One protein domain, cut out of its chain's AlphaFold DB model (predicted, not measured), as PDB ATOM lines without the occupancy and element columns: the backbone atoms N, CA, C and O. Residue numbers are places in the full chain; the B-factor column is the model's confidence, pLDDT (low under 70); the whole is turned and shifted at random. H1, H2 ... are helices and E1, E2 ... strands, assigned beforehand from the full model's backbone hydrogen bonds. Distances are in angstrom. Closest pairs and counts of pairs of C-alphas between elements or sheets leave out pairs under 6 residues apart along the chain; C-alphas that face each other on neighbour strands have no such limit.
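AT A GLANCE: This is residues 16 to 219 of the 219 residues of an uncharacterized protein of Candidatus Falkowbacteria bacterium (UniProt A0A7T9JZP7). Helix H2 sits in the middle, between a small three-stranded sheet and two long helices, H4 and H6, that run side by side in opposite ways; H5 runs across the end of this pair where H4 ends and H6 begins. H7 folds back from the far end of H6, H8 follows it beside H6, and H9 packs beside H2 over the sheet. The printed part has 204 residues with nine named helices and three named strands, in the order E1 H1 E2 E3 H2 H3 H4 H5 H6 H7 H8 H9; the class is mostly helix. The mixed sheet has the order E1, E3, E2. The whole is compact, with a radius of gyration of the C-alphas of 17.3 A and spans of 52 by 41 by 26 A.

IN THESE COORDINATES: E1, residues 16 to 20, begins with C-alpha 16 at (11.948, -39.344, 36.731). H1 is residues 37 to 40, E2 42 to 46, E3 52 to 58, H2 62 to 74 and H3 78 to 81. H4, residues 92 to 113, is 31.0 A long and begins with C-alpha 92 at (-12.344, -51.851, 45.892). H5, residues 115 to 130, is 22.9 A long; H6, residues 139 to 161, is 34.3 A. H7 is residues 168 to 181 and H8 184 to 193. H9, residues 202 to 217, is 22.6 A long and ends with C-alpha 217 at (3.682, -28.235, 43.174).

HOW THE PARTS SIT: The hub H4 touches H2 at a steep tilt of 65 degrees, closest at the C-alphas of Gly 74 and Gly 106, 3.6 A. H4 touches H6 at a shallow tilt of 23 degrees, opposite ways, closest at the C-alphas of His 92 and Lys 158, 5.4 A. With residues 109 to 113 alone H4 touches H9, closest at the C-alphas of Ala 113 and Thr 212, 5.0 A. H3 only just touches H4, with 3 pairs of C-alphas within 8 A; so does H5 with H6. H6 and H7 form a helical hairpin, closest at the C-alphas of Ala 156 and Ile 175, 5.6 A; H8 is close to H6 but not clearly touching. H2 and H9 on the same face of the sheet make two layers, helices over strands, at heights of 8.7 A and 10.2 A; H1 only grazes the sheet. E1 and E3 are parallel, with N 18 and O 55 3.0 A apart; E2 and E3, a hairpin, are antiparallel, with N 44 and O 54 2.9 A apart, both within hydrogen-bond range. Every O i to N i+4 pair is within hydrogen-bond range in H2, H4, H5, H7, H8 and H9, and 12 of 19 in H6; H1 and H3 are too short for such a pair.

THE WHOLE: The C-alphas farthest apart, of Lys 130 and Ser 165, are 53.3 A apart. The printed part has no cut; the link from E1 to H1, 16 residues, is long. The mean pLDDT of the printed part is 87.4; residues 23 to 24, 40 to 53 and 87 to 89 are under 70.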
ATOM      1  N   SER A  16      11.540 -38.391  37.758       80.19
ATOM      2  CA  SER A  16      11.948 -39.344  36.731       80.19
ATOM      3  C   SER A  16      10.840 -39.483  35.695       80.19
ATOM      4  O   SER A  16       9.681 -39.721  36.029       80.19
ATOM      5  N   LEU A  17      11.193 -39.341  34.423       82.12
ATOM      6  CA  LEU A  17      10.266 -39.456  33.302       82.12
ATOM      7  C   LEU A  17      10.716 -40.606  32.399       82.12
ATOM      8  O   LEU A  17      11.746 -40.485  31.724       82.12
ATOM      9  N   GLU A  18       9.938 -41.685  32.344       84.94
ATOM     10  CA  GLU A  18      10.234 -42.866  31.528       84.94
ATOM     11  C   GLU A  18       9.264 -42.973  30.345       84.94
ATOM     12  O   GLU A  18       8.051 -43.073  30.516       84.94
ATOM     13  N   ALA A  19       9.813 -42.991  29.132       84.25
ATOM     14  CA  ALA A  19       9.039 -43.245  27.927       84.25
ATOM     15  C   ALA A  19       8.815 -44.754  27.746       84.25
ATOM     16  O   ALA A  19       9.760 -45.546  27.746       84.25
ATOM     17  N   ILE A  20       7.566 -45.154  27.520       83.00
ATOM     18  CA  ILE A  20       7.180 -46.538  27.257       83.00
ATOM     19  C   ILE A  20       6.919 -46.716  25.763       83.00
ATOM     20  O   ILE A  20       6.065 -46.053  25.177       83.00
ATOM     21  N   THR A  21       7.610 -47.680  25.155       80.06
ATOM     22  CA  THR A  21       7.534 -47.959  23.708       80.06
ATOM     23  C   THR A  21       7.075 -49.379  23.366       80.06
ATOM     24  O   THR A  21       6.963 -49.738  22.197       80.06
ATOM     25  N   LYS A  22       6.802 -50.226  24.368       75.38
ATOM     26  CA  LYS A  22       6.368 -51.629  24.188       75.38
ATOM     27  C   LYS A  22       5.141 -51.931  25.059       75.38
ATOM     28  O   LYS A  22       5.075 -51.325  26.122       75.38
ATOM     29  N   PRO A  23       4.230 -52.857  24.682       69.38
ATOM     30  CA  PRO A  23       2.999 -53.225  25.419       69.38
ATOM     31  C   PRO A  23       3.225 -54.156  26.639       69.38
ATOM     32  O   PRO A  23       4.292 -54.781  26.705       69.38
ATOM     33  N   PRO A  24       2.266 -54.253  27.605       69.75
ATOM     34  CA  PRO A  24       2.389 -55.024  28.855       69.75
ATOM     35  C   PRO A  24       2.795 -56.473  28.627       69.75
ATOM     36  O   PRO A  24       2.187 -57.175  27.831       69.75
ATOM     37  N   LYS A  25       3.801 -56.944  29.373       74.94
ATOM     38  CA  LYS A  25       4.031 -58.373  29.569       74.94
ATOM     39  C   LYS A  25       3.190 -58.780  30.769       74.94
ATOM     40  O   LYS A  25       3.599 -58.541  31.900       74.94
ATOM     41  N   LEU A  26       2.014 -59.335  30.504       79.00
ATOM     42  CA  LEU A  26       1.188 -59.993  31.513       79.00
ATOM     43  C   LEU A  26       1.287 -61.505  31.308       79.00
ATOM     44  O   LEU A  26       1.451 -61.976  30.182       79.00
ATOM     45  N   SER A  27       1.226 -62.253  32.402       81.94
ATOM     46  CA  SER A  27       1.158 -63.712  32.389       81.94
ATOM     47  C   SER A  27      -0.295 -64.194  32.326       81.94
ATOM     48  O   SER A  27      -1.234 -63.397  32.415       81.94
ATOM     49  N   GLY A  28      -0.475 -65.508  32.178       87.19
ATOM     50  CA  GLY A  28      -1.786 -66.152  32.269       87.19
ATOM     51  C   GLY A  28      -2.770 -65.688  31.193       87.19
ATOM     52  O   GLY A  28      -2.376 -65.316  30.080       87.19
ATOM     53  N   LYS A  29      -4.066 -65.722  31.514       91.25
ATOM     54  CA  LYS A  29      -5.122 -65.288  30.587       91.25
ATOM     55  C   LYS A  29      -5.070 -63.791  30.284       91.25
ATOM     56  O   LYS A  29      -5.309 -63.406  29.144       91.25
ATOM     57  N   LEU A  30      -4.673 -62.955  31.246       86.38
ATOM     58  CA  LEU A  30      -4.566 -61.503  31.044       86.38
ATOM     59  C   LEU A  30      -3.591 -61.137  29.921       86.38
ATOM     60  O   LEU A  30      -3.867 -60.216  29.153       86.38
ATOM     61  N   GLY A  31      -2.488 -61.878  29.774       84.25
ATOM     62  CA  GLY A  31      -1.532 -61.696  28.676       84.25
ATOM     63  C   GLY A  31      -2.114 -61.925  27.280       84.25
ATOM     64  O   GLY A  31      -1.552 -61.433  26.306       84.25
ATOM     65  N   LYS A  32      -3.249 -62.626  27.175       88.38
ATOM     66  CA  LYS A  32      -3.914 -62.960  25.907       88.38
ATOM     67  C   LYS A  32      -4.928 -61.905  25.454       88.38
ATOM     68  O   LYS A  32      -5.521 -62.064  24.394       88.38
ATOM     69  N   LEU A  33      -5.144 -60.843  26.236       87.19
ATOM     70  CA  LEU A  33      -6.135 -59.805  25.929       87.19
ATOM     71  C   LEU A  33      -5.607 -58.702  24.992       87.19
ATOM     72  O   LEU A  33      -6.268 -57.686  24.844       87.19
ATOM     73  N   ASP A  34      -4.441 -58.861  24.356       85.75
ATOM     74  CA  ASP A  34      -3.877 -57.903  23.384       85.75
ATOM     75  C   ASP A  34      -3.865 -56.430  23.847       85.75
ATOM     76  O   ASP A  34      -4.225 -55.517  23.091       85.75
ATOM     77  N   TRP A  35      -3.446 -56.198  25.091       88.69
ATOM     78  CA  TRP A  35      -3.435 -54.885  25.737       88.69
ATOM     79  C   TRP A  35      -2.763 -53.789  24.887       88.69
ATOM     80  O   TRP A  35      -1.627 -53.976  24.432       88.69
ATOM     81  N   PRO A  36      -3.410 -52.621  24.696       88.44
ATOM     82  CA  PRO A  36      -2.777 -51.481  24.042       88.44
ATOM     83  C   PRO A  36      -1.563 -50.962  24.830       88.44
ATOM     84  O   PRO A  36      -1.476 -51.109  26.048       88.44
ATOM     85  N   LEU A  37      -0.626 -50.322  24.122       84.00
ATOM     86  CA  LEU A  37       0.595 -49.744  24.700       84.00
ATOM     87  C   LEU A  37       0.273 -48.752  25.822       84.00
ATOM     88  O   LEU A  37       0.925 -48.737  26.860       84.00
ATOM     89  N   GLU A  38      -0.740 -47.932  25.589       83.06
ATOM     90  CA  GLU A  38      -1.113 -46.780  26.398       83.06
ATOM     91  C   GLU A  38      -1.750 -47.173  27.744       83.06
ATOM     92  O   GLU A  38      -1.817 -46.357  28.654       83.06
ATOM     93  N   PHE A  39      -2.104 -48.451  27.923       78.56
ATOM     94  CA  PHE A  39      -2.484 -49.026  29.221       78.56
ATOM     95  C   PHE A  39      -1.275 -49.473  30.066       78.56
ATOM     96  O   PHE A  39      -1.439 -50.163  31.068       78.56
ATOM     97  N   ARG A  40      -0.044 -49.117  29.664       66.88
ATOM     98  CA  ARG A  40       1.166 -49.238  30.500       66.88
ATOM     99  C   ARG A  40       1.551 -47.963  31.227       66.88
ATOM    100  O   ARG A  40       2.573 -47.994  31.914       66.88
ATOM    101  N   GLY A  41       0.796 -46.880  31.032       57.88
ATOM    102  CA  GLY A  41       0.921 -45.704  31.883       57.88
ATOM    103  C   GLY A  41       1.025 -46.153  33.339       57.88
ATOM    104  O   GLY A  41       0.409 -47.137  33.754       57.88
ATOM    105  N   GLY A  42       1.952 -45.541  34.059       60.44
ATOM    106  CA  GLY A  42       2.138 -45.845  35.462       60.44
ATOM    107  C   GLY A  42       2.851 -44.693  36.131       60.44
ATOM    108  O   GLY A  42       4.066 -44.547  36.000       60.44
ATOM    109  N   GLY A  43       2.095 -43.877  36.850       49.94
ATOM    110  CA  GLY A  43       2.588 -42.926  37.824       49.94
ATOM    111  C   GLY A  43       2.892 -43.673  39.113       49.94
ATOM    112  O   GLY A  43       1.987 -44.086  39.837       49.94
ATOM    113  N   LYS A  44       4.175 -43.861  39.428       54.00
ATOM    114  CA  LYS A  44       4.589 -44.406  40.721       54.00
ATOM    115  C   LYS A  44       5.299 -43.325  41.519       54.00
ATOM    116  O   LYS A  44       6.368 -42.849  41.152       54.00
ATOM    117  N   THR A  45       4.739 -42.998  42.677       48.94
ATOM    118  CA  THR A  45       5.493 -42.278  43.705       48.94
ATOM    119  C   THR A  45       6.402 -43.299  44.386       48.94
ATOM    120  O   THR A  45       5.933 -44.157  45.139       48.94
ATOM    121  N   THR A  46       7.696 -43.298  44.065       45.22
ATOM    122  CA  THR A  46       8.661 -44.166  44.748       45.22
ATOM    123  C   THR A  46       9.036 -43.557  46.095       45.22
ATOM    124  O   THR A  46       9.741 -42.559  46.121       45.22
ATOM    125  N   SER A  47       8.504 -44.191  47.152       44.28
ATOM    126  CA  SER A  47       8.810 -44.131  48.597       44.28
ATOM    127  C   SER A  47       9.138 -42.779  49.257       44.28
ATOM    128  O   SER A  47       9.863 -41.927  48.750       44.28
ATOM    129  N   GLU A  48       8.650 -42.631  50.492       41.81
ATOM    130  CA  GLU A  48       8.853 -41.459  51.359       41.81
ATOM    131  C   GLU A  48      10.336 -41.120  51.627       41.81
ATOM    132  O   GLU A  48      10.637 -39.984  51.973       41.81
ATOM    133  N   GLU A  49      11.266 -42.060  51.424       41.56
ATOM    134  CA  GLU A  49      12.698 -41.866  51.706       41.56
ATOM    135  C   GLU A  49      13.440 -41.015  50.666       41.56
ATOM    136  O   GLU A  49      14.357 -40.288  51.034       41.56
ATOM    137  N   ASN A  50      13.045 -41.065  49.387       44.72
ATOM    138  CA  ASN A  50      13.731 -40.335  48.306       44.72
ATOM    139  C   ASN A  50      12.818 -39.363  47.552       44.72
ATOM    140  O   ASN A  50      13.304 -38.601  46.718       44.72
ATOM    141  N   MET A  51      11.505 -39.412  47.815       52.97
ATOM    142  CA  MET A  51      10.484 -38.579  47.178       52.97
ATOM    143  C   MET A  51      10.651 -38.441  45.656       52.97
ATOM    144  O   MET A  51      10.473 -37.364  45.087       52.97
ATOM    145  N   ARG A  52      11.040 -39.528  44.983       60.69
ATOM    146  CA  ARG A  52      11.212 -39.531  43.532       60.69
ATOM    147  C   ARG A  52       9.872 -39.861  42.902       60.69
ATOM    148  O   ARG A  52       9.278 -40.903  43.204       60.69
ATOM    149  N   PHE A  53       9.391 -38.980  42.034       65.56
ATOM    150  CA  PHE A  53       8.159 -39.227  41.295       65.56
ATOM    151  C   PHE A  53       8.508 -39.778  39.920       65.56
ATOM    152  O   PHE A  53       9.192 -39.119  39.139       65.56
ATOM    153  N   GLU A  54       8.073 -41.002  39.644       74.50
ATOM    154  CA  GLU A  54       8.273 -41.659  38.363       74.50
ATOM    155  C   GLU A  54       6.974 -41.584  37.558       74.50
ATOM    156  O   GLU A  54       5.977 -42.212  37.917       74.50
ATOM    157  N   VAL A  55       6.987 -40.823  36.464       80.00
ATOM    158  CA  VAL A  55       5.901 -40.834  35.476       80.00
ATOM    159  C   VAL A  55       6.347 -41.681  34.305       80.00
ATOM    160  O   VAL A  55       7.233 -41.275  33.542       80.00
ATOM    161  N   LYS A  56       5.720 -42.845  34.143       83.50
ATOM    162  CA  LYS A  56       5.845 -43.616  32.914       83.50
ATOM    163  C   LYS A  56       4.732 -43.211  31.957       83.50
ATOM    164  O   LYS A  56       3.559 -43.276  32.318       83.50
ATOM    165  N   PHE A  57       5.096 -42.821  30.742       85.44
ATOM    166  CA  PHE A  57       4.148 -42.365  29.728       85.44
ATOM    167  C   PHE A  57       4.393 -43.069  28.389       85.44
ATOM    168  O   PHE A  57       5.546 -43.305  28.015       85.44
ATOM    169  N   PRO A  58       3.342 -43.430  27.642       87.12
ATOM    170  CA  PRO A  58       3.500 -44.022  26.319       87.12
ATOM    171  C   PRO A  58       3.999 -42.999  25.286       87.12
ATOM    172  O   PRO A  58       3.559 -41.852  25.259       87.12
ATOM    173  N   VAL A  59       4.878 -43.446  24.387       87.62
ATOM    174  CA  VAL A  59       5.223 -42.740  23.140       87.62
ATOM    175  C   VAL A  59       4.675 -43.563  21.977       87.62
ATOM    176  O   VAL A  59       5.386 -44.332  21.330       87.62
ATOM    177  N   GLY A  60       3.361 -43.470  21.794       89.50
ATOM    178  CA  GLY A  60       2.603 -44.125  20.734       89.50
ATOM    179  C   GLY A  60       1.770 -43.103  19.977       89.50
ATOM    180  O   GLY A  60       2.233 -41.990  19.733       89.50
ATOM    181  N   ASP A  61       0.528 -43.464  19.656       94.06
ATOM    182  CA  ASP A  61      -0.396 -42.579  18.946       94.06
ATOM    183  C   ASP A  61      -0.652 -41.289  19.736       94.06
ATOM    184  O   ASP A  61      -0.816 -41.337  20.958       94.06
ATOM    185  N   ILE A  62      -0.674 -40.142  19.057       95.19
ATOM    186  CA  ILE A  62      -0.657 -38.834  19.711       95.19
ATOM    187  C   ILE A  62      -1.794 -38.642  20.717       95.19
ATOM    188  O   ILE A  62      -1.538 -38.260  21.859       95.19
ATOM    189  N   PHE A  63      -3.038 -38.942  20.340       96.06
ATOM    190  CA  PHE A  63      -4.179 -38.698  21.222       96.06
ATOM    191  C   PHE A  63      -4.193 -39.686  22.377       96.06
ATOM    192  O   PHE A  63      -4.307 -39.288  23.532       96.06
ATOM    193  N   LEU A  64      -4.007 -40.969  22.077       94.62
ATOM    194  CA  LEU A  64      -4.029 -42.031  23.077       94.62
ATOM    195  C   LEU A  64      -2.885 -41.879  24.091       94.62
ATOM    196  O   LEU A  64      -3.072 -42.136  25.282       94.62
ATOM    197  N   SER A  65      -1.722 -41.404  23.638       93.81
ATOM    198  CA  SER A  65      -0.570 -41.173  24.508       93.81
ATOM    199  C   SER A  65      -0.805 -40.025  25.483       93.81
ATOM    200  O   SER A  65      -0.519 -40.164  26.675       93.81
ATOM    201  N   TYR A  66      -1.375 -38.913  25.005       96.06
ATOM    202  CA  TYR A  66      -1.763 -37.809  25.881       96.06
ATOM    203  C   TYR A  66      -2.859 -38.218  26.863       96.06
ATOM    204  O   TYR A  66      -2.732 -37.909  28.039       96.06
ATOM    205  N   ILE A  67      -3.884 -38.956  26.433       95.94
ATOM    206  CA  ILE A  67      -4.982 -39.390  27.315       95.94
ATOM    207  C   ILE A  67      -4.459 -40.230  28.485       95.94
ATOM    208  O   ILE A  67      -4.780 -39.930  29.634       95.94
ATOM    209  N   SER A  68      -3.612 -41.221  28.198       92.88
ATOM    210  CA  SER A  68      -2.944 -42.035  29.223       92.88
ATOM    211  C   SER A  68      -2.101 -41.166  30.161       92.88
ATOM    212  O   SER A  68      -2.287 -41.185  31.371       92.88
ATOM    213  N   THR A  69      -1.254 -40.298  29.606       93.12
ATOM    214  CA  THR A  69      -0.389 -39.408  30.399       93.12
ATOM    215  C   THR A  69      -1.181 -38.460  31.300       93.12
ATOM    216  O   THR A  69      -0.781 -38.208  32.435       93.12
ATOM    217  N   ILE A  70      -2.303 -37.928  30.811       95.62
ATOM    218  CA  ILE A  70      -3.188 -37.042  31.571       95.62
ATOM    219  C   ILE A  70      -3.757 -37.774  32.792       95.62
ATOM    220  O   ILE A  70      -3.741 -37.209  33.883       95.62
ATOM    221  N   HIS A  71      -4.233 -39.013  32.623       93.88
ATOM    222  CA  HIS A  71      -4.727 -39.844  33.730       93.88
ATOM    223  C   HIS A  71      -3.630 -40.111  34.771       93.88
ATOM    224  O   HIS A  71      -3.849 -39.836  35.950       93.88
ATOM    225  N   GLU A  72      -2.420 -40.491  34.349       89.38
ATOM    226  CA  GLU A  72      -1.310 -40.758  35.280       89.38
ATOM    227  C   GLU A  72      -0.914 -39.536  36.123       89.38
ATOM    228  O   GLU A  72      -0.569 -39.648  37.303       89.38
ATOM    229  N   LEU A  73      -0.992 -38.333  35.546       89.81
ATOM    230  CA  LEU A  73      -0.734 -37.078  36.263       89.81
ATOM    231  C   LEU A  73      -1.816 -36.754  37.305       89.81
ATOM    232  O   LEU A  73      -1.570 -35.980  38.237       89.81
ATOM    233  N   GLY A  74      -2.997 -37.357  37.179       90.81
ATOM    234  CA  GLY A  74      -4.069 -37.288  38.161       90.81
ATOM    235  C   GLY A  74      -3.708 -37.920  39.499       90.81
ATOM    236  O   GLY A  74      -4.059 -37.370  40.542       90.81
ATOM    237  N   HIS A  75      -2.926 -39.003  39.483       87.00
ATOM    238  CA  HIS A  75      -2.524 -39.712  40.698       87.00
ATOM    239  C   HIS A  75      -1.583 -38.900  41.602       87.00
ATOM    240  O   HIS A  75      -1.507 -39.137  42.814       87.00
ATOM    241  N   LEU A  76      -0.866 -37.914  41.050       82.00
ATOM    242  CA  LEU A  76       0.113 -37.145  41.814       82.00
ATOM    243  C   LEU A  76      -0.569 -36.315  42.917       82.00
ATOM    244  O   LEU A  76      -1.427 -35.467  42.655       82.00
ATOM    245  N   ARG A  77      -0.148 -36.540  44.171       76.62
ATOM    246  CA  ARG A  77      -0.700 -35.915  45.393       76.62
ATOM    247  C   ARG A  77      -2.203 -36.143  45.615       76.62
ATOM    248  O   ARG A  77      -2.793 -35.433  46.430       76.62
ATOM    249  N   GLN A  78      -2.819 -37.132  44.956       81.62
ATOM    250  CA  GLN A  78      -4.264 -37.382  45.075       81.62
ATOM    251  C   GLN A  78      -4.695 -37.590  46.541       81.62
ATOM    252  O   GLN A  78      -5.634 -36.958  47.012       81.62
ATOM    253  N   GLU A  79      -3.945 -38.385  47.314       77.56
ATOM    254  CA  GLU A  79      -4.285 -38.710  48.708       77.56
ATOM    255  C   GLU A  79      -4.018 -37.548  49.675       77.56
ATOM    256  O   GLU A  79      -4.708 -37.398  50.684       77.56
ATOM    257  N   SER A  80      -3.027 -36.702  49.371       76.12
ATOM    258  CA  SER A  80      -2.735 -35.498  50.157       76.12
ATOM    259  C   SER A  80      -3.827 -34.441  49.999       76.12
ATOM    260  O   SER A  80      -4.134 -33.736  50.955       76.12
ATOM    261  N   LEU A  81      -4.399 -34.324  48.798       74.88
ATOM    262  CA  LEU A  81      -5.396 -33.306  48.456       74.88
ATOM    263  C   LEU A  81      -6.837 -33.789  48.633       74.88
ATOM    264  O   LEU A  81      -7.749 -32.972  48.739       74.88
ATOM    265  N   ASN A  82      -7.052 -35.102  48.693       76.50
ATOM    266  CA  ASN A  82      -8.339 -35.705  49.000       76.50
ATOM    267  C   ASN A  82      -8.172 -36.748  50.120       76.50
ATOM    268  O   ASN A  82      -8.015 -37.940  49.846       76.50
ATOM    269  N   PRO A  83      -8.243 -36.328  51.399       79.81
ATOM    270  CA  PRO A  83      -8.045 -37.224  52.539       79.81
ATOM    271  C   PRO A  83      -9.027 -38.400  52.599       79.81
ATOM    272  O   PRO A  83      -8.723 -39.400  53.236       79.81
ATOM    273  N   LYS A  84     -10.182 -38.324  51.919       78.31
ATOM    274  CA  LYS A  84     -11.126 -39.453  51.813       78.31
ATOM    275  C   LYS A  84     -10.556 -40.621  51.002       78.31
ATOM    276  O   LYS A  84     -11.009 -41.748  51.166       78.31
ATOM    277  N   LEU A  85      -9.571 -40.350  50.143       77.12
ATOM    278  CA  LEU A  85      -8.837 -41.346  49.364       77.12
ATOM    279  C   LEU A  85      -7.609 -41.887  50.106       77.12
ATOM    280  O   LEU A  85      -7.028 -42.878  49.671       77.12
ATOM    281  N   LYS A  86      -7.209 -41.249  51.212       70.19
ATOM    282  CA  LYS A  86      -6.107 -41.690  52.065       70.19
ATOM    283  C   LYS A  86      -6.642 -42.753  53.018       70.19
ATOM    284  O   LYS A  86      -7.227 -42.414  54.044       70.19
ATOM    285  N   ASN A  87      -6.478 -44.034  52.689       64.38
ATOM    286  CA  ASN A  87      -7.007 -45.100  53.538       64.38
ATOM    287  C   ASN A  87      -5.983 -46.200  53.843       64.38
ATOM    288  O   ASN A  87      -5.252 -46.669  52.975       64.38
ATOM    289  N   THR A  88      -5.956 -46.615  55.109       61.69
ATOM    290  CA  THR A  88      -5.087 -47.667  55.660       61.69
ATOM    291  C   THR A  88      -5.558 -49.075  55.293       61.69
ATOM    292  O   THR A  88      -4.785 -50.024  55.392       61.69
ATOM    293  N   SER A  89      -6.805 -49.213  54.835       64.50
ATOM    294  CA  SER A  89      -7.383 -50.455  54.319       64.50
ATOM    295  C   SER A  89      -7.715 -50.286  52.834       64.50
ATOM    296  O   SER A  89      -8.558 -49.476  52.453       64.50
ATOM    297  N   LYS A  90      -7.004 -51.020  51.968       76.38
ATOM    298  CA  LYS A  90      -7.254 -51.009  50.520       76.38
ATOM    299  C   LYS A  90      -8.553 -51.768  50.240       76.38
ATOM    300  O   LYS A  90      -8.564 -52.990  50.341       76.38
ATOM    301  N   THR A  91      -9.621 -51.055  49.893       88.56
ATOM    302  CA  THR A  91     -10.888 -51.635  49.418       88.56
ATOM    303  C   THR A  91     -11.097 -51.332  47.939       88.56
ATOM    304  O   THR A  91     -10.517 -50.382  47.402       88.56
ATOM    305  N   HIS A  92     -11.963 -52.107  47.282       91.69
ATOM    306  CA  HIS A  92     -12.344 -51.851  45.892       91.69
ATOM    307  C   HIS A  92     -12.978 -50.467  45.713       91.69
ATOM    308  O   HIS A  92     -12.614 -49.755  44.783       91.69
ATOM    309  N   GLN A  93     -13.850 -50.033  46.634       90.62
ATOM    310  CA  GLN A  93     -14.497 -48.720  46.531       90.62
ATOM    311  C   GLN A  93     -13.490 -47.567  46.605       90.62
ATOM    312  O   GLN A  93     -13.646 -46.574  45.899       90.62
ATOM    313  N   VAL A  94     -12.453 -47.693  47.444       88.50
ATOM    314  CA  VAL A  94     -11.387 -46.684  47.529       88.50
ATOM    315  C   VAL A  94     -10.569 -46.672  46.244       88.50
ATOM    316  O   VAL A  94     -10.339 -45.594  45.705       88.50
ATOM    317  N   LEU A  95     -10.187 -47.842  45.721       89.19
ATOM    318  CA  LEU A  95      -9.470 -47.944  44.448       89.19
ATOM    319  C   LEU A  95     -10.271 -47.305  43.305       89.19
ATOM    320  O   LEU A  95      -9.746 -46.479  42.569       89.19
ATOM    321  N   TYR A  96     -11.558 -47.629  43.196       92.44
ATOM    322  CA  TYR A  96     -12.429 -47.051  42.177       92.44
ATOM    323  C   TYR A  96     -12.529 -45.526  42.303       92.44
ATOM    324  O   TYR A  96     -12.393 -44.807  41.314       92.44
ATOM    325  N   ALA A  97     -12.712 -45.014  43.524       91.56
ATOM    326  CA  ALA A  97     -12.763 -43.577  43.773       91.56
ATOM    327  C   ALA A  97     -11.432 -42.870  43.455       91.56
ATOM    328  O   ALA A  97     -11.453 -41.756  42.936       91.56
ATOM    329  N   GLN A  98     -10.290 -43.511  43.733       90.62
ATOM    330  CA  GLN A  98      -8.965 -43.003  43.371       90.62
ATOM    331  C   GLN A  98      -8.802 -42.889  41.854       90.62
ATOM    332  O   GLN A  98      -8.334 -41.865  41.369       90.62
ATOM    333  N   GLU A  99      -9.236 -43.899  41.105       92.88
ATOM    334  CA  GLU A  99      -9.163 -43.882  39.644       92.88
ATOM    335  C   GLU A  99     -10.063 -42.795  39.050       92.88
ATOM    336  O   GLU A  99      -9.617 -42.015  38.211       92.88
ATOM    337  N   VAL A 100     -11.305 -42.660  39.527       95.00
ATOM    338  CA  VAL A 100     -12.204 -41.577  39.088       95.00
ATOM    339  C   VAL A 100     -11.601 -40.193  39.365       95.00
ATOM    340  O   VAL A 100     -11.599 -39.358  38.454       95.00
ATOM    341  N   ASP A 101     -11.060 -39.959  40.570       93.81
ATOM    342  CA  ASP A 101     -10.391 -38.695  40.928       93.81
ATOM    343  C   ASP A 101      -9.173 -38.447  40.030       93.81
ATOM    344  O   ASP A 101      -9.022 -37.337  39.524       93.81
ATOM    345  N   ALA A 102      -8.361 -39.469  39.742       92.75
ATOM    346  CA  ALA A 102      -7.201 -39.340  38.864       92.75
ATOM    347  C   ALA A 102      -7.589 -38.914  37.440       92.75
ATOM    348  O   ALA A 102      -7.001 -37.978  36.895       92.75
ATOM    349  N   TRP A 103      -8.626 -39.513  36.848       95.56
ATOM    350  CA  TRP A 103      -9.136 -39.062  35.550       95.56
ATOM    351  C   TRP A 103      -9.597 -37.590  35.602       95.56
ATOM    352  O   TRP A 103      -9.205 -36.765  34.784       95.56
ATOM    353  N   GLU A 104     -10.401 -37.201  36.587       96.00
ATOM    354  CA  GLU A 104     -10.946 -35.831  36.638       96.00
ATOM    355  C   GLU A 104      -9.865 -34.785  36.906       96.00
ATOM    356  O   GLU A 104      -9.729 -33.788  36.192       96.00
ATOM    357  N   ARG A 105      -9.046 -35.038  37.920       93.69
ATOM    358  CA  ARG A 105      -7.992 -34.136  38.364       93.69
ATOM    359  C   ARG A 105      -6.865 -34.046  37.343       93.69
ATOM    360  O   ARG A 105      -6.332 -32.956  37.129       93.69
ATOM    361  N   GLY A 106      -6.512 -35.167  36.717       95.19
ATOM    362  CA  GLY A 106      -5.534 -35.225  35.639       95.19
ATOM    363  C   GLY A 106      -5.923 -34.303  34.487       95.19
ATOM    364  O   GLY A 106      -5.131 -33.438  34.103       95.19
ATOM    365  N   TRP A 107      -7.165 -34.418  34.004       97.88
ATOM    366  CA  TRP A 107      -7.707 -33.568  32.938       97.88
ATOM    367  C   TRP A 107      -7.647 -32.080  33.290       97.88
ATOM    368  O   TRP A 107      -7.057 -31.287  32.551       97.88
ATOM    369  N   GLU A 108      -8.186 -31.705  34.452       97.06
ATOM    370  CA  GLU A 108      -8.256 -30.305  34.876       97.06
ATOM    371  C   GLU A 108      -6.871 -29.673  35.050       97.06
ATOM    372  O   GLU A 108      -6.612 -28.561  34.576       97.06
ATOM    373  N   ARG A 109      -5.937 -30.388  35.683       95.50
ATOM    374  CA  ARG A 109      -4.562 -29.906  35.864       95.50
ATOM    375  C   ARG A 109      -3.831 -29.775  34.542       95.50
ATOM    376  O   ARG A 109      -3.201 -28.746  34.301       95.50
ATOM    377  N   PHE A 110      -3.923 -30.787  33.683       97.69
ATOM    378  CA  PHE A 110      -3.237 -30.766  32.399       97.69
ATOM    379  C   PHE A 110      -3.745 -29.618  31.523       97.69
ATOM    380  O   PHE A 110      -2.943 -28.883  30.945       97.69
ATOM    381  N   LYS A 111      -5.065 -29.400  31.496       98.00
ATOM    382  CA  LYS A 111      -5.703 -28.301  30.764       98.00
ATOM    383  C   LYS A 111      -5.280 -26.926  31.278       98.00
ATOM    384  O   LYS A 111      -4.976 -26.048  30.471       98.00
ATOM    385  N   ARG A 112      -5.204 -26.743  32.600       97.94
ATOM    386  CA  ARG A 112      -4.716 -25.500  33.226       97.94
ATOM    387  C   ARG A 112      -3.233 -25.247  32.959       97.94
ATOM    388  O   ARG A 112      -2.846 -24.102  32.748       97.94
ATOM    389  N   ALA A 113      -2.413 -26.295  32.979       97.81
ATOM    390  CA  ALA A 113      -0.970 -26.187  32.787       97.81
ATOM    391  C   ALA A 113      -0.563 -26.016  31.315       97.81
ATOM    392  O   ALA A 113       0.468 -25.408  31.035       97.81
ATOM    393  N   ASN A 114      -1.357 -26.545  30.378       98.19
ATOM    394  CA  ASN A 114      -1.011 -26.610  28.957       98.19
ATOM    395  C   ASN A 114      -2.135 -26.095  28.030       98.19
ATOM    396  O   ASN A 114      -2.513 -26.794  27.086       98.19
ATOM    397  N   PRO A 115      -2.668 -24.874  28.231       97.94
ATOM    398  CA  PRO A 115      -3.830 -24.389  27.480       97.94
ATOM    399  C   PRO A 115      -3.590 -24.333  25.963       97.94
ATOM    400  O   PRO A 115      -4.450 -24.750  25.189       97.94
ATOM    401  N   SER A 116      -2.408 -23.885  25.522       97.88
ATOM    402  CA  SER A 116      -2.067 -23.821  24.093       97.88
ATOM    403  C   SER A 116      -1.957 -25.205  23.456       97.88
ATOM    404  O   SER A 116      -2.452 -25.412  22.355       97.88
ATOM    405  N   LEU A 117      -1.356 -26.174  24.156       97.81
ATOM    406  CA  LEU A 117      -1.265 -27.552  23.668       97.81
ATOM    407  C   LEU A 117      -2.652 -28.194  23.570       97.81
ATOM    408  O   LEU A 117      -2.937 -28.858  22.582       97.81
ATOM    409  N   MET A 118      -3.535 -27.958  24.546       98.00
ATOM    410  CA  MET A 118      -4.919 -28.440  24.483       98.00
ATOM    411  C   MET A 118      -5.673 -27.874  23.280       98.00
ATOM    412  O   MET A 118      -6.388 -28.615  22.607       98.00
ATOM    413  N   ALA A 119      -5.487 -26.586  22.970       97.69
ATOM    414  CA  ALA A 119      -6.064 -25.985  21.771       97.69
ATOM    415  C   ALA A 119      -5.531 -26.650  20.489       97.69
ATOM    416  O   ALA A 119      -6.325 -27.010  19.618       97.69
ATOM    417  N   THR A 120      -4.218 -26.894  20.410       97.31
ATOM    418  CA  THR A 120      -3.588 -27.610  19.290       97.31
ATOM    419  C   THR A 120      -4.122 -29.035  19.148       97.31
ATOM    420  O   THR A 120      -4.465 -29.453  18.043       97.31
ATOM    421  N   LEU A 121      -4.228 -29.790  20.247       97.62
ATOM    422  CA  LEU A 121      -4.768 -31.150  20.232       97.62
ATOM    423  C   LEU A 121      -6.221 -31.158  19.753       97.62
ATOM    424  O   LEU A 121      -6.574 -31.977  18.910       97.62
ATOM    425  N   GLU A 122      -7.045 -30.217  20.207       97.75
ATOM    426  CA  GLU A 122      -8.444 -30.118  19.789       97.75
ATOM    427  C   GLU A 122      -8.591 -29.732  18.304       97.75
ATOM    428  O   GLU A 122      -9.406 -30.306  17.578       97.75
ATOM    429  N   GLU A 123      -7.786 -28.792  17.804       97.25
ATOM    430  CA  GLU A 123      -7.758 -28.441  16.378       97.25
ATOM    431  C   GLU A 123      -7.315 -29.627  15.512       97.25
ATOM    432  O   GLU A 123      -7.928 -29.946  14.480       97.25
ATOM    433  N   LYS A 124      -6.280 -30.331  15.964       96.62
ATOM    434  CA  LYS A 124      -5.780 -31.533  15.309       96.62
ATOM    435  C   LYS A 124      -6.834 -32.637  15.303       96.62
ATOM    436  O   LYS A 124      -7.069 -33.255  14.264       96.62
ATOM    437  N   PHE A 125      -7.533 -32.831  16.418       97.25
ATOM    438  CA  PHE A 125      -8.626 -33.792  16.541       97.25
ATOM    439  C   PHE A 125      -9.737 -33.497  15.530       97.25
ATOM    440  O   PHE A 125     -10.146 -34.376  14.769       97.25
ATOM    441  N   LYS A 126     -10.166 -32.231  15.433       96.06
ATOM    442  CA  LYS A 126     -11.155 -31.778  14.439       96.06
ATOM    443  C   LYS A 126     -10.700 -32.046  13.007       96.06
ATOM    444  O   LYS A 126     -11.519 -32.431  12.171       96.06
ATOM    445  N   THR A 127      -9.414 -31.869  12.716       95.81
ATOM    446  CA  THR A 127      -8.838 -32.167  11.397       95.81
ATOM    447  C   THR A 127      -8.953 -33.654  11.061       95.81
ATOM    448  O   THR A 127      -9.475 -34.003  10.002       95.81
ATOM    449  N   TYR A 128      -8.580 -34.541  11.981       95.31
ATOM    450  CA  TYR A 128      -8.729 -35.987  11.793       95.31
ATOM    451  C   TYR A 128     -10.190 -36.449  11.744       95.31
ATOM    452  O   TYR A 128     -10.539 -37.327  10.949       95.31
ATOM    453  N   LYS A 129     -11.082 -35.815  12.513       93.94
ATOM    454  CA  LYS A 129     -12.527 -36.065  12.434       93.94
ATOM    455  C   LYS A 129     -13.073 -35.754  11.038       93.94
ATOM    456  O   LYS A 129     -13.806 -36.567  10.479       93.94
ATOM    457  N   LYS A 130     -12.678 -34.628  10.425       93.88
ATOM    458  CA  LYS A 130     -13.056 -34.284   9.035       93.88
ATOM    459  C   LYS A 130     -12.573 -35.328   8.021       93.88
ATOM    460  O   LYS A 130     -13.245 -35.562   7.022       93.88
ATOM    461  N   GLN A 131     -11.459 -36.000   8.307       92.75
ATOM    462  CA  GLN A 131     -10.932 -37.123   7.521       92.75
ATOM    463  C   GLN A 131     -11.609 -38.470   7.844       92.75
ATOM    464  O   GLN A 131     -11.156 -39.510   7.369       92.75
ATOM    465  N   LYS A 132     -12.680 -38.471   8.651       89.88
ATOM    466  CA  LYS A 132     -13.413 -39.664   9.106       89.88
ATOM    467  C   LYS A 132     -12.543 -40.671   9.873       89.88
ATOM    468  O   LYS A 132     -12.843 -41.860   9.880       89.88
ATOM    469  N   LYS A 133     -11.472 -40.204  10.524       87.50
ATOM    470  CA  LYS A 133     -10.625 -41.036  11.399       87.50
ATOM    471  C   LYS A 133     -11.215 -41.223  12.798       87.50
ATOM    472  O   LYS A 133     -10.797 -42.126  13.505       87.50
ATOM    473  N   PHE A 134     -12.194 -40.399  13.174       85.50
ATOM    474  CA  PHE A 134     -12.847 -40.437  14.479       85.50
ATOM    475  C   PHE A 134     -14.364 -40.446  14.371       85.50
ATOM    476  O   PHE A 134     -14.943 -39.790  13.504       85.50
ATOM    477  N   THR A 135     -14.989 -41.133  15.324       88.19
ATOM    478  CA  THR A 135     -16.431 -41.089  15.591       88.19
ATOM    479  C   THR A 135     -16.796 -40.080  16.691       88.19
ATOM    480  O   THR A 135     -17.933 -39.622  16.733       88.19
ATOM    481  N   TYR A 136     -15.842 -39.689  17.543       93.00
ATOM    482  CA  TYR A 136     -16.023 -38.725  18.641       93.00
ATOM    483  C   TYR A 136     -16.044 -37.270  18.151       93.00
ATOM    484  O   TYR A 136     -15.520 -36.966  17.071       93.00
ATOM    485  N   ASN A 137     -16.635 -36.342  18.921       93.38
ATOM    486  CA  ASN A 137     -16.747 -34.950  18.471       93.38
ATOM    487  C   ASN A 137     -15.563 -34.059  18.822       93.38
ATOM    488  O   ASN A 137     -15.346 -33.089  18.094       93.38
ATOM    489  N   SER A 138     -14.828 -34.401  19.871       96.56
ATOM    490  CA  SER A 138     -13.713 -33.633  20.421       96.56
ATOM    491  C   SER A 138     -12.670 -34.570  21.035       96.56
ATOM    492  O   SER A 138     -12.918 -35.767  21.222       96.56
ATOM    493  N   PHE A 139     -11.508 -34.018  21.382       97.38
ATOM    494  CA  PHE A 139     -10.504 -34.745  22.151       97.38
ATOM    495  C   PHE A 139     -11.029 -35.119  23.548       97.38
ATOM    496  O   PHE A 139     -10.776 -36.220  24.034       97.38
ATOM    497  N   GLU A 140     -11.826 -34.237  24.156       97.25
ATOM    498  CA  GLU A 140     -12.499 -34.471  25.441       97.25
ATOM    499  C   GLU A 140     -13.527 -35.612  25.372       97.25
ATOM    500  O   GLU A 140     -13.620 -36.420  26.294       97.25
ATOM    501  N   ASP A 141     -14.263 -35.742  24.266       97.44
ATOM    502  CA  ASP A 141     -15.199 -36.853  24.060       97.44
ATOM    503  C   ASP A 141     -14.458 -38.195  24.024       97.44
ATOM    504  O   ASP A 141     -14.898 -39.164  24.648       97.44
ATOM    505  N   LEU A 142     -13.317 -38.254  23.323       96.94
ATOM    506  CA  LEU A 142     -12.469 -39.448  23.302       96.94
ATOM    507  C   LEU A 142     -11.905 -39.743  24.702       96.94
ATOM    508  O   LEU A 142     -11.945 -40.893  25.141       96.94
ATOM    509  N   TYR A 143     -11.430 -38.717  25.416       97.62
ATOM    510  CA  TYR A 143     -10.947 -38.837  26.795       97.62
ATOM    511  C   TYR A 143     -12.013 -39.445  27.717       97.62
ATOM    512  O   TYR A 143     -11.757 -40.432  28.406       97.62
ATOM    513  N   ASN A 144     -13.236 -38.917  27.669       97.31
ATOM    514  CA  ASN A 144     -14.351 -39.382  28.490       97.31
ATOM    515  C   ASN A 144     -14.823 -40.792  28.113       97.31
ATOM    516  O   ASN A 144     -15.182 -41.578  28.996       97.31
ATOM    517  N   TRP A 145     -14.796 -41.148  26.825       96.50
ATOM    518  CA  TRP A 145     -15.069 -42.519  26.394       96.50
ATOM    519  C   TRP A 145     -14.007 -43.494  26.921       96.50
ATOM    520  O   TRP A 145     -14.371 -44.550  27.447       96.50
ATOM    521  N   ILE A 146     -12.715 -43.139  26.867       96.00
ATOM    522  CA  ILE A 146     -11.640 -43.969  27.433       96.00
ATOM    523  C   ILE A 146     -11.798 -44.087  28.948       96.00
ATOM    524  O   ILE A 146     -11.805 -45.214  29.433       96.00
ATOM    525  N   LYS A 147     -12.012 -42.984  29.682       95.88
ATOM    526  CA  LYS A 147     -12.284 -42.991  31.134       95.88
ATOM    527  C   LYS A 147     -13.375 -44.003  31.481       95.88
ATOM    528  O   LYS A 147     -13.164 -44.897  32.296       95.88
ATOM    529  N   LYS A 148     -14.538 -43.891  30.830       94.56
ATOM    530  CA  LYS A 148     -15.693 -44.762  31.091       94.56
ATOM    531  C   LYS A 148     -15.349 -46.245  30.920       94.56
ATOM    532  O   LYS A 148     -15.759 -47.059  31.741       94.56
ATOM    533  N   ASN A 149     -14.618 -46.594  29.864       93.88
ATOM    534  CA  ASN A 149     -14.272 -47.985  29.578       93.88
ATOM    535  C   ASN A 149     -13.076 -48.487  30.402       93.88
ATOM    536  O   ASN A 149     -13.055 -49.649  30.794       93.88
ATOM    537  N   ALA A 150     -12.108 -47.630  30.731       92.12
ATOM    538  CA  ALA A 150     -10.993 -47.972  31.610       92.12
ATOM    539  C   ALA A 150     -11.482 -48.331  33.023       92.12
ATOM    540  O   ALA A 150     -10.951 -49.251  33.639       92.12
ATOM    541  N   LEU A 151     -12.555 -47.695  33.505       92.81
ATOM    542  CA  LEU A 151     -13.170 -48.036  34.792       92.81
ATOM    543  C   LEU A 151     -13.771 -49.453  34.830       92.81
ATOM    544  O   LEU A 151     -13.864 -50.024  35.912       92.81
ATOM    545  N   ILE A 152     -14.088 -50.074  33.686       91.00
ATOM    546  CA  ILE A 152     -14.475 -51.500  33.625       91.00
ATOM    547  C   ILE A 152     -13.324 -52.387  34.119       91.00
ATOM    548  O   ILE A 152     -13.550 -53.392  34.793       91.00
ATOM    549  N   ILE A 153     -12.079 -51.993  33.827       91.44
ATOM    550  CA  ILE A 153     -10.890 -52.724  34.273       91.44
ATOM    551  C   ILE A 153     -10.798 -52.702  35.798       91.44
ATOM    552  O   ILE A 153     -10.515 -53.723  36.420       91.44
ATOM    553  N   ILE A 154     -11.088 -51.550  36.398       92.69
ATOM    554  CA  ILE A 154     -11.069 -51.354  37.850       92.69
ATOM    555  C   ILE A 154     -12.243 -52.071  38.522       92.69
ATOM    556  O   ILE A 154     -12.083 -52.669  39.583       92.69
ATOM    557  N   GLU A 155     -13.416 -52.094  37.890       93.88
ATOM    558  CA  GLU A 155     -14.561 -52.882  38.357       93.88
ATOM    559  C   GLU A 155     -14.258 -54.381  38.411       93.88
ATOM    560  O   GLU A 155     -14.554 -55.033  39.412       93.88
ATOM    561  N   ALA A 156     -13.599 -54.939  37.391       94.12
ATOM    562  CA  ALA A 156     -13.199 -56.347  37.408       94.12
ATOM    563  C   ALA A 156     -12.227 -56.665  38.563       94.12
ATOM    564  O   ALA A 156     -12.276 -57.752  39.140       94.12
ATOM    565  N   GLN A 157     -11.396 -55.700  38.976       92.31
ATOM    566  CA  GLN A 157     -10.460 -55.865  40.093       92.31
ATOM    567  C   GLN A 157     -11.134 -56.004  41.464       92.31
ATOM    568  O   GLN A 157     -10.442 -56.353  42.419       92.31
ATOM    569  N   LYS A 158     -12.463 -55.844  41.588       94.31
ATOM    570  CA  LYS A 158     -13.205 -56.194  42.817       94.31
ATOM    571  C   LYS A 158     -12.911 -57.621  43.298       94.31
ATOM    572  O   LYS A 158     -12.883 -57.870  44.497       94.31
ATOM    573  N   ILE A 159     -12.605 -58.530  42.365       93.06
ATOM    574  CA  ILE A 159     -12.235 -59.929  42.624       93.06
ATOM    575  C   ILE A 159     -10.972 -60.035  43.499       93.06
ATOM    576  O   ILE A 159     -10.841 -60.966  44.289       93.06
ATOM    577  N   LEU A 160     -10.055 -59.060  43.429       89.50
ATOM    578  CA  LEU A 160      -8.860 -59.030  44.284       89.50
ATOM    579  C   LEU A 160      -9.192 -58.830  45.768       89.50
ATOM    580  O   LEU A 160      -8.374 -59.180  46.618       89.50
ATOM    581  N   PHE A 161     -10.365 -58.272  46.068       88.88
ATOM    582  CA  PHE A 161     -10.812 -57.921  47.415       88.88
ATOM    583  C   PHE A 161     -11.814 -58.925  47.993       88.88
ATOM    584  O   PHE A 161     -12.235 -58.766  49.135       88.88
ATOM    585  N   ASP A 162     -12.190 -59.950  47.228       86.69
ATOM    586  CA  ASP A 162     -12.965 -61.079  47.735       86.69
ATOM    587  C   ASP A 162     -12.119 -61.901  48.728       86.69
ATOM    588  O   ASP A 162     -10.943 -62.194  48.475       86.69
ATOM    589  N   GLU A 163     -12.730 -62.289  49.848       85.12
ATOM    590  CA  GLU A 163     -12.137 -63.081  50.935       85.12
ATOM    591  C   GLU A 163     -11.960 -64.571  50.581       85.12
ATOM    592  O   GLU A 163     -11.547 -65.372  51.420       85.12
ATOM    593  N   SER A 164     -12.230 -64.969  49.333       85.00
ATOM    594  CA  SER A 164     -11.994 -66.335  48.864       85.00
ATOM    595  C   SER A 164     -10.546 -66.802  49.045       85.00
ATOM    596  O   SER A 164      -9.579 -66.049  48.884       85.00
ATOM    597  N   SER A 165     -10.399 -68.108  49.293       87.12
ATOM    598  CA  SER A 165      -9.119 -68.814  49.440       87.12
ATOM    599  C   SER A 165      -8.354 -69.008  48.123       87.12
ATOM    600  O   SER A 165      -7.380 -69.759  48.092       87.12
ATOM    601  N   LYS A 166      -8.806 -68.381  47.029       90.56
ATOM    602  CA  LYS A 166      -8.163 -68.467  45.717       90.56
ATOM    603  C   LYS A 166      -6.755 -67.885  45.775       90.56
ATOM    604  O   LYS A 166      -6.509 -66.839  46.384       90.56
ATOM    605  N   THR A 167      -5.835 -68.542  45.089       91.12
ATOM    606  CA  THR A 167      -4.492 -68.029  44.846       91.12
ATOM    607  C   THR A 167      -4.548 -66.734  44.037       91.12
ATOM    608  O   THR A 167      -5.523 -66.425  43.351       91.12
ATOM    609  N   LYS A 168      -3.459 -65.962  44.080       86.75
ATOM    610  CA  LYS A 168      -3.332 -64.753  43.263       86.75
ATOM    611  C   LYS A 168      -3.507 -65.054  41.773       86.75
ATOM    612  O   LYS A 168      -4.120 -64.259  41.078       86.75
ATOM    613  N   GLU A 169      -2.962 -66.165  41.285       88.88
ATOM    614  CA  GLU A 169      -3.048 -66.534  39.869       88.88
ATOM    615  C   GLU A 169      -4.488 -66.857  39.454       88.88
ATOM    616  O   GLU A 169      -4.961 -66.304  38.467       88.88
ATOM    617  N   GLU A 170      -5.223 -67.617  40.270       92.56
ATOM    618  CA  GLU A 170      -6.653 -67.880  40.046       92.56
ATOM    619  C   GLU A 170      -7.477 -66.589  40.043       92.56
ATOM    620  O   GLU A 170      -8.281 -66.382  39.140       92.56
ATOM    621  N   LYS A 171      -7.223 -65.668  40.986       92.69
ATOM    622  CA  LYS A 171      -7.893 -64.355  40.997       92.69
ATOM    623  C   LYS A 171      -7.571 -63.535  39.741       92.69
ATOM    624  O   LYS A 171      -8.432 -62.815  39.252       92.69
ATOM    625  N   MET A 172      -6.354 -63.627  39.198       92.12
ATOM    626  CA  MET A 172      -5.981 -62.928  37.958       92.12
ATOM    627  C   MET A 172      -6.648 -63.539  36.720       92.12
ATOM    628  O   MET A 172      -7.026 -62.798  35.810       92.12
ATOM    629  N   ASP A 173      -6.825 -64.858  36.689       93.44
ATOM    630  CA  ASP A 173      -7.580 -65.538  35.636       93.44
ATOM    631  C   ASP A 173      -9.084 -65.231  35.724       93.44
ATOM    632  O   ASP A 173      -9.696 -64.958  34.693       93.44
ATOM    633  N   ASP A 174      -9.662 -65.162  36.929       94.94
ATOM    634  CA  ASP A 174     -11.050 -64.718  37.131       94.94
ATOM    635  C   ASP A 174     -11.258 -63.271  36.651       94.94
ATOM    636  O   ASP A 174     -12.279 -62.952  36.043       94.94
ATOM    637  N   ILE A 175     -10.284 -62.383  36.894       95.19
ATOM    638  CA  ILE A 175     -10.316 -61.012  36.368       95.19
ATOM    639  C   ILE A 175     -10.293 -61.037  34.844       95.19
ATOM    640  O   ILE A 175     -11.059 -60.305  34.227       95.19
ATOM    641  N   ALA A 176      -9.455 -61.870  34.220       94.75
ATOM    642  CA  ALA A 176      -9.447 -61.989  32.764       94.75
ATOM    643  C   ALA A 176     -10.817 -62.426  32.225       94.75
ATOM    644  O   ALA A 176     -11.317 -61.812  31.282       94.75
ATOM    645  N   ASP A 177     -11.438 -63.427  32.849       95.44
ATOM    646  CA  ASP A 177     -12.752 -63.930  32.448       95.44
ATOM    647  C   ASP A 177     -13.848 -62.855  32.634       95.44
ATOM    648  O   ASP A 177     -14.683 -62.651  31.747       95.44
ATOM    649  N   GLU A 178     -13.814 -62.098  33.736       96.56
ATOM    650  CA  GLU A 178     -14.739 -60.982  33.977       96.56
ATOM    651  C   GLU A 178     -14.533 -59.846  32.960       96.56
ATOM    652  O   GLU A 178     -15.507 -59.294  32.445       96.56
ATOM    653  N   LEU A 179     -13.292 -59.513  32.601       95.56
ATOM    654  CA  LEU A 179     -13.002 -58.515  31.566       95.56
ATOM    655  C   LEU A 179     -13.530 -58.949  30.193       95.56
ATOM    656  O   LEU A 179     -14.124 -58.140  29.477       95.56
ATOM    657  N   GLU A 180     -13.341 -60.217  29.816       94.81
ATOM    658  CA  GLU A 180     -13.873 -60.755  28.560       94.81
ATOM    659  C   GLU A 180     -15.399 -60.673  28.516       94.81
ATOM    660  O   GLU A 180     -15.956 -60.184  27.527       94.81
ATOM    661  N   LYS A 181     -16.069 -61.063  29.604       95.94
ATOM    662  CA  LYS A 181     -17.527 -60.968  29.742       95.94
ATOM    663  C   LYS A 181     -18.037 -59.528  29.635       95.94
ATOM    664  O   LYS A 181     -19.111 -59.307  29.080       95.94
ATOM    665  N   ASN A 182     -17.267 -58.560  30.128       94.75
ATOM    666  CA  ASN A 182     -17.599 -57.136  30.074       94.75
ATOM    667  C   ASN A 182     -17.061 -56.426  28.813       94.75
ATOM    668  O   ASN A 182     -17.014 -55.199  28.761       94.75
ATOM    669  N   GLY A 183     -16.680 -57.174  27.770       93.75
ATOM    670  CA  GLY A 183     -16.418 -56.612  26.444       93.75
ATOM    671  C   GLY A 183     -15.037 -55.976  26.256       93.75
ATOM    672  O   GLY A 183     -14.861 -55.197  25.318       93.75
ATOM    673  N   ILE A 184     -14.034 -56.328  27.073       93.81
ATOM    674  CA  ILE A 184     -12.680 -55.743  26.983       93.81
ATOM    675  C   ILE A 184     -12.065 -55.849  25.579       93.81
ATOM    676  O   ILE A 184     -11.390 -54.931  25.120       93.81
ATOM    677  N   LYS A 185     -12.338 -56.943  24.855       92.75
ATOM    678  CA  LYS A 185     -11.831 -57.159  23.490       92.75
ATOM    679  C   LYS A 185     -12.401 -56.144  22.505       92.75
ATOM    680  O   LYS A 185     -11.660 -55.624  21.673       92.75
ATOM    681  N   GLN A 186     -13.693 -55.841  22.615       94.12
ATOM    682  CA  GLN A 186     -14.327 -54.833  21.773       94.12
ATOM    683  C   GLN A 186     -13.826 -53.435  22.133       94.12
ATOM    684  O   GLN A 186     -13.448 -52.684  21.236       94.12
ATOM    685  N   PHE A 187     -13.707 -53.132  23.428       94.69
ATOM    686  CA  PHE A 187     -13.100 -51.883  23.870       94.69
ATOM    687  C   PHE A 187     -11.692 -51.698  23.293       94.69
ATOM    688  O   PHE A 187     -11.406 -50.672  22.682       94.69
ATOM    689  N   PHE A 188     -10.812 -52.695  23.407       93.94
ATOM    690  CA  PHE A 188      -9.457 -52.601  22.864       93.94
ATOM    691  C   PHE A 188      -9.416 -52.530  21.336       93.94
ATOM    692  O   PHE A 188      -8.523 -51.879  20.789       93.94
ATOM    693  N   ALA A 189     -10.355 -53.164  20.634       92.62
ATOM    694  CA  ALA A 189     -10.481 -53.025  19.188       92.62
ATOM    695  C   ALA A 189     -10.855 -51.584  18.799       92.62
ATOM    696  O   ALA A 189     -10.176 -50.983  17.968       92.62
ATOM    697  N   GLU A 190     -11.863 -50.999  19.450       93.19
ATOM    698  CA  GLU A 190     -12.282 -49.604  19.243       93.19
ATOM    699  C   GLU A 190     -11.182 -48.610  19.655       93.19
ATOM    700  O   GLU A 190     -10.927 -47.623  18.959       93.19
ATOM    701  N   TYR A 191     -10.450 -48.912  20.730       92.75
ATOM    702  CA  TYR A 191      -9.300 -48.137  21.194       92.75
ATOM    703  C   TYR A 191      -8.194 -48.096  20.134       92.75
ATOM    704  O   TYR A 191      -7.712 -47.028  19.761       92.75
ATOM    705  N   LYS A 192      -7.818 -49.259  19.587       91.62
ATOM    706  CA  LYS A 192      -6.819 -49.358  18.511       91.62
ATOM    707  C   LYS A 192      -7.309 -48.704  17.218       91.62
ATOM    708  O   LYS A 192      -6.502 -48.091  16.524       91.62
ATOM    709  N   ALA A 193      -8.601 -48.804  16.908       91.38
ATOM    710  CA  ALA A 193      -9.210 -48.149  15.750       91.38
ATOM    711  C   ALA A 193      -9.246 -46.616  15.879       91.38
ATOM    712  O   ALA A 193      -9.282 -45.925  14.867       91.38
ATOM    713  N   SER A 194      -9.172 -46.090  17.105       92.25
ATOM    714  CA  SER A 194      -9.082 -44.651  17.384       92.25
ATOM    715  C   SER A 194      -7.680 -44.071  17.139       92.25
ATOM    716  O   SER A 194      -7.458 -42.886  17.365       92.25
ATOM    717  N   ARG A 195      -6.715 -44.876  16.680       93.62
ATOM    718  CA  ARG A 195      -5.388 -44.386  16.295       93.62
ATOM    719  C   ARG A 195      -5.455 -43.611  14.983       93.62
ATOM    720  O   ARG A 195      -6.051 -44.057  14.004       93.62
ATOM    721  N   VAL A 196      -4.752 -42.488  14.938       94.12
ATOM    722  CA  VAL A 196      -4.553 -41.685  13.725       94.12
ATOM    723  C   VAL A 196      -3.260 -42.032  12.995       94.12
ATOM    724  O   VAL A 196      -3.082 -41.614  11.851       94.12
ATOM    725  N   GLY A 197      -2.390 -42.834  13.618       90.69
ATOM    726  CA  GLY A 197      -1.140 -43.302  13.016       90.69
ATOM    727  C   GLY A 197      -0.023 -42.261  13.051       90.69
ATOM    728  O   GLY A 197       0.991 -42.430  12.380       90.69
ATOM    729  N   GLU A 198      -0.206 -41.198  13.831       93.94
ATOM    730  CA  GLU A 198       0.827 -40.217  14.126       93.94
ATOM    731  C   GLU A 198       1.300 -40.405  15.562       93.94
ATOM    732  O   GLU A 198       0.484 -40.448  16.483       93.94
ATOM    733  N   ASN A 199       2.617 -40.480  15.752       92.62
ATOM    734  CA  ASN A 199       3.187 -40.615  17.082       92.62
ATOM    735  C   ASN A 199       3.366 -39.258  17.770       92.62
ATOM    736  O   ASN A 199       3.722 -38.270  17.126       92.62
ATOM    737  N   VAL A 200       3.185 -39.225  19.092       92.25
ATOM    738  CA  VAL A 200       3.571 -38.059  19.896       92.25
ATOM    739  C   VAL A 200       5.089 -37.861  19.863       92.25
ATOM    740  O   VAL A 200       5.857 -38.825  19.903       92.25
ATOM    741  N   GLN A 201       5.534 -36.607  19.821       92.50
ATOM    742  CA  GLN A 201       6.948 -36.280  19.986       92.50
ATOM    743  C   GLN A 201       7.327 -36.377  21.465       92.50
ATOM    744  O   GLN A 201       6.727 -35.716  22.314       92.50
ATOM    745  N   GLU A 202       8.351 -37.172  21.783       91.56
ATOM    746  CA  GLU A 202       8.760 -37.423  23.172       91.56
ATOM    747  C   GLU A 202       9.117 -36.127  23.922       91.56
ATOM    748  O   GLU A 202       8.781 -35.962  25.095       91.56
ATOM    749  N   SER A 203       9.768 -35.175  23.252       92.06
ATOM    750  CA  SER A 203      10.111 -33.876  23.839       92.06
ATOM    751  C   SER A 203       8.875 -33.047  24.209       92.06
ATOM    752  O   SER A 203       8.867 -32.411  25.263       92.06
ATOM    753  N   GLU A 204       7.827 -33.082  23.383       93.56
ATOM    754  CA  GLU A 204       6.582 -32.333  23.591       93.56
ATOM    755  C   GLU A 204       5.823 -32.862  24.814       93.56
ATOM    756  O   GLU A 204       5.508 -32.099  25.730       93.56
ATOM    757  N   ILE A 205       5.627 -34.183  24.891       92.69
ATOM    758  CA  ILE A 205       4.922 -34.805  26.018       92.69
ATOM    759  C   ILE A 205       5.710 -34.668  27.325       92.69
ATOM    760  O   ILE A 205       5.124 -34.364  28.364       92.69
ATOM    761  N   ARG A 206       7.051 -34.767  27.285       92.31
ATOM    762  CA  ARG A 206       7.907 -34.488  28.451       92.31
ATOM    763  C   ARG A 206       7.747 -33.052  28.940       92.31
ATOM    764  O   ARG A 206       7.710 -32.831  30.149       92.31
ATOM    765  N   GLN A 207       7.660 -32.078  28.034       93.75
ATOM    766  CA  GLN A 207       7.449 -30.685  28.419       93.75
ATOM    767  C   GLN A 207       6.054 -30.476  29.023       93.75
ATOM    768  O   GLN A 207       5.933 -29.819  30.056       93.75
ATOM    769  N   ALA A 208       5.020 -31.085  28.440       95.44
ATOM    770  CA  ALA A 208       3.657 -31.010  28.957       95.44
ATOM    771  C   ALA A 208       3.528 -31.625  30.364       95.44
ATOM    772  O   ALA A 208       2.877 -31.050  31.245       95.44
ATOM    773  N   ILE A 209       4.203 -32.756  30.603       92.56
ATOM    774  CA  ILE A 209       4.314 -33.378  31.928       92.56
ATOM    775  C   ILE A 209       4.975 -32.413  32.917       92.56
ATOM    776  O   ILE A 209       4.413 -32.159  33.979       92.56
ATOM    777  N   LYS A 210       6.126 -31.825  32.564       91.00
ATOM    778  CA  LYS A 210       6.833 -30.868  33.432       91.00
ATOM    779  C   LYS A 210       5.956 -29.673  33.803       91.00
ATOM    780  O   LYS A 210       5.840 -29.365  34.983       91.00
ATOM    781  N   ASN A 211       5.294 -29.055  32.825       94.25
ATOM    782  CA  ASN A 211       4.378 -27.936  33.070       94.25
ATOM    783  C   ASN A 211       3.266 -28.322  34.057       94.25
ATOM    784  O   ASN A 211       2.940 -27.557  34.964       94.25
ATOM    785  N   THR A 212       2.699 -29.522  33.894       93.94
ATOM    786  CA  THR A 212       1.634 -30.025  34.771       93.94
ATOM    787  C   THR A 212       2.146 -30.287  36.178       93.94
ATOM    788  O   THR A 212       1.490 -29.907  37.143       93.94
ATOM    789  N   ILE A 213       3.335 -30.873  36.321       88.25
ATOM    790  CA  ILE A 213       3.932 -31.098  37.639       88.25
ATOM    791  C   ILE A 213       4.200 -29.763  38.340       88.25
ATOM    792  O   ILE A 213       3.831 -29.630  39.502       88.25
ATOM    793  N   GLU A 214       4.737 -28.756  37.649       88.25
ATOM    794  CA  GLU A 214       4.958 -27.416  38.218       88.25
ATOM    795  C   GLU A 214       3.663 -26.730  38.678       88.25
ATOM    796  O   GLU A 214       3.671 -25.983  39.656       88.25
ATOM    797  N   LEU A 215       2.533 -26.996  38.017       90.94
ATOM    798  CA  LEU A 215       1.224 -26.583  38.522       90.94
ATOM    799  C   LEU A 215       0.872 -27.331  39.818       90.94
ATOM    800  O   LEU A 215       0.468 -26.700  40.789       90.94
ATOM    801  N   ILE A 216       1.061 -28.653  39.848       86.44
ATOM    802  CA  ILE A 216       0.744 -29.513  41.003       86.44
ATOM    803  C   ILE A 216       1.593 -29.169  42.234       86.44
ATOM    804  O   ILE A 216       1.112 -29.304  43.361       86.44
ATOM    805  N   LYS A 217       2.837 -28.702  42.058       82.19
ATOM    806  CA  LYS A 217       3.682 -28.235  43.174       82.19
ATOM    807  C   LYS A 217       3.064 -27.055  43.928       82.19
ATOM    808  O   LYS A 217       3.299 -26.917  45.121       82.19
ATOM    809  N   LYS A 218       2.273 -26.229  43.236       82.94
ATOM    810  CA  LYS A 218       1.675 -24.996  43.769       82.94
ATOM    811  C   LYS A 218       0.319 -25.208  44.452       82.94
ATOM    812  O   LYS A 218      -0.209 -24.246  45.004       82.94
ATOM    813  N   GLU A 219      -0.256 -26.410  44.367       82.19
ATOM    814  CA  GLU A 219      -1.521 -26.789  45.031       82.19
ATOM    815  C   GLU A 219      -1.322 -27.158  46.508       82.19
ATOM    816  O   GLU A 219      -2.220 -26.849  47.314       82.19
TER     817      GLU A 219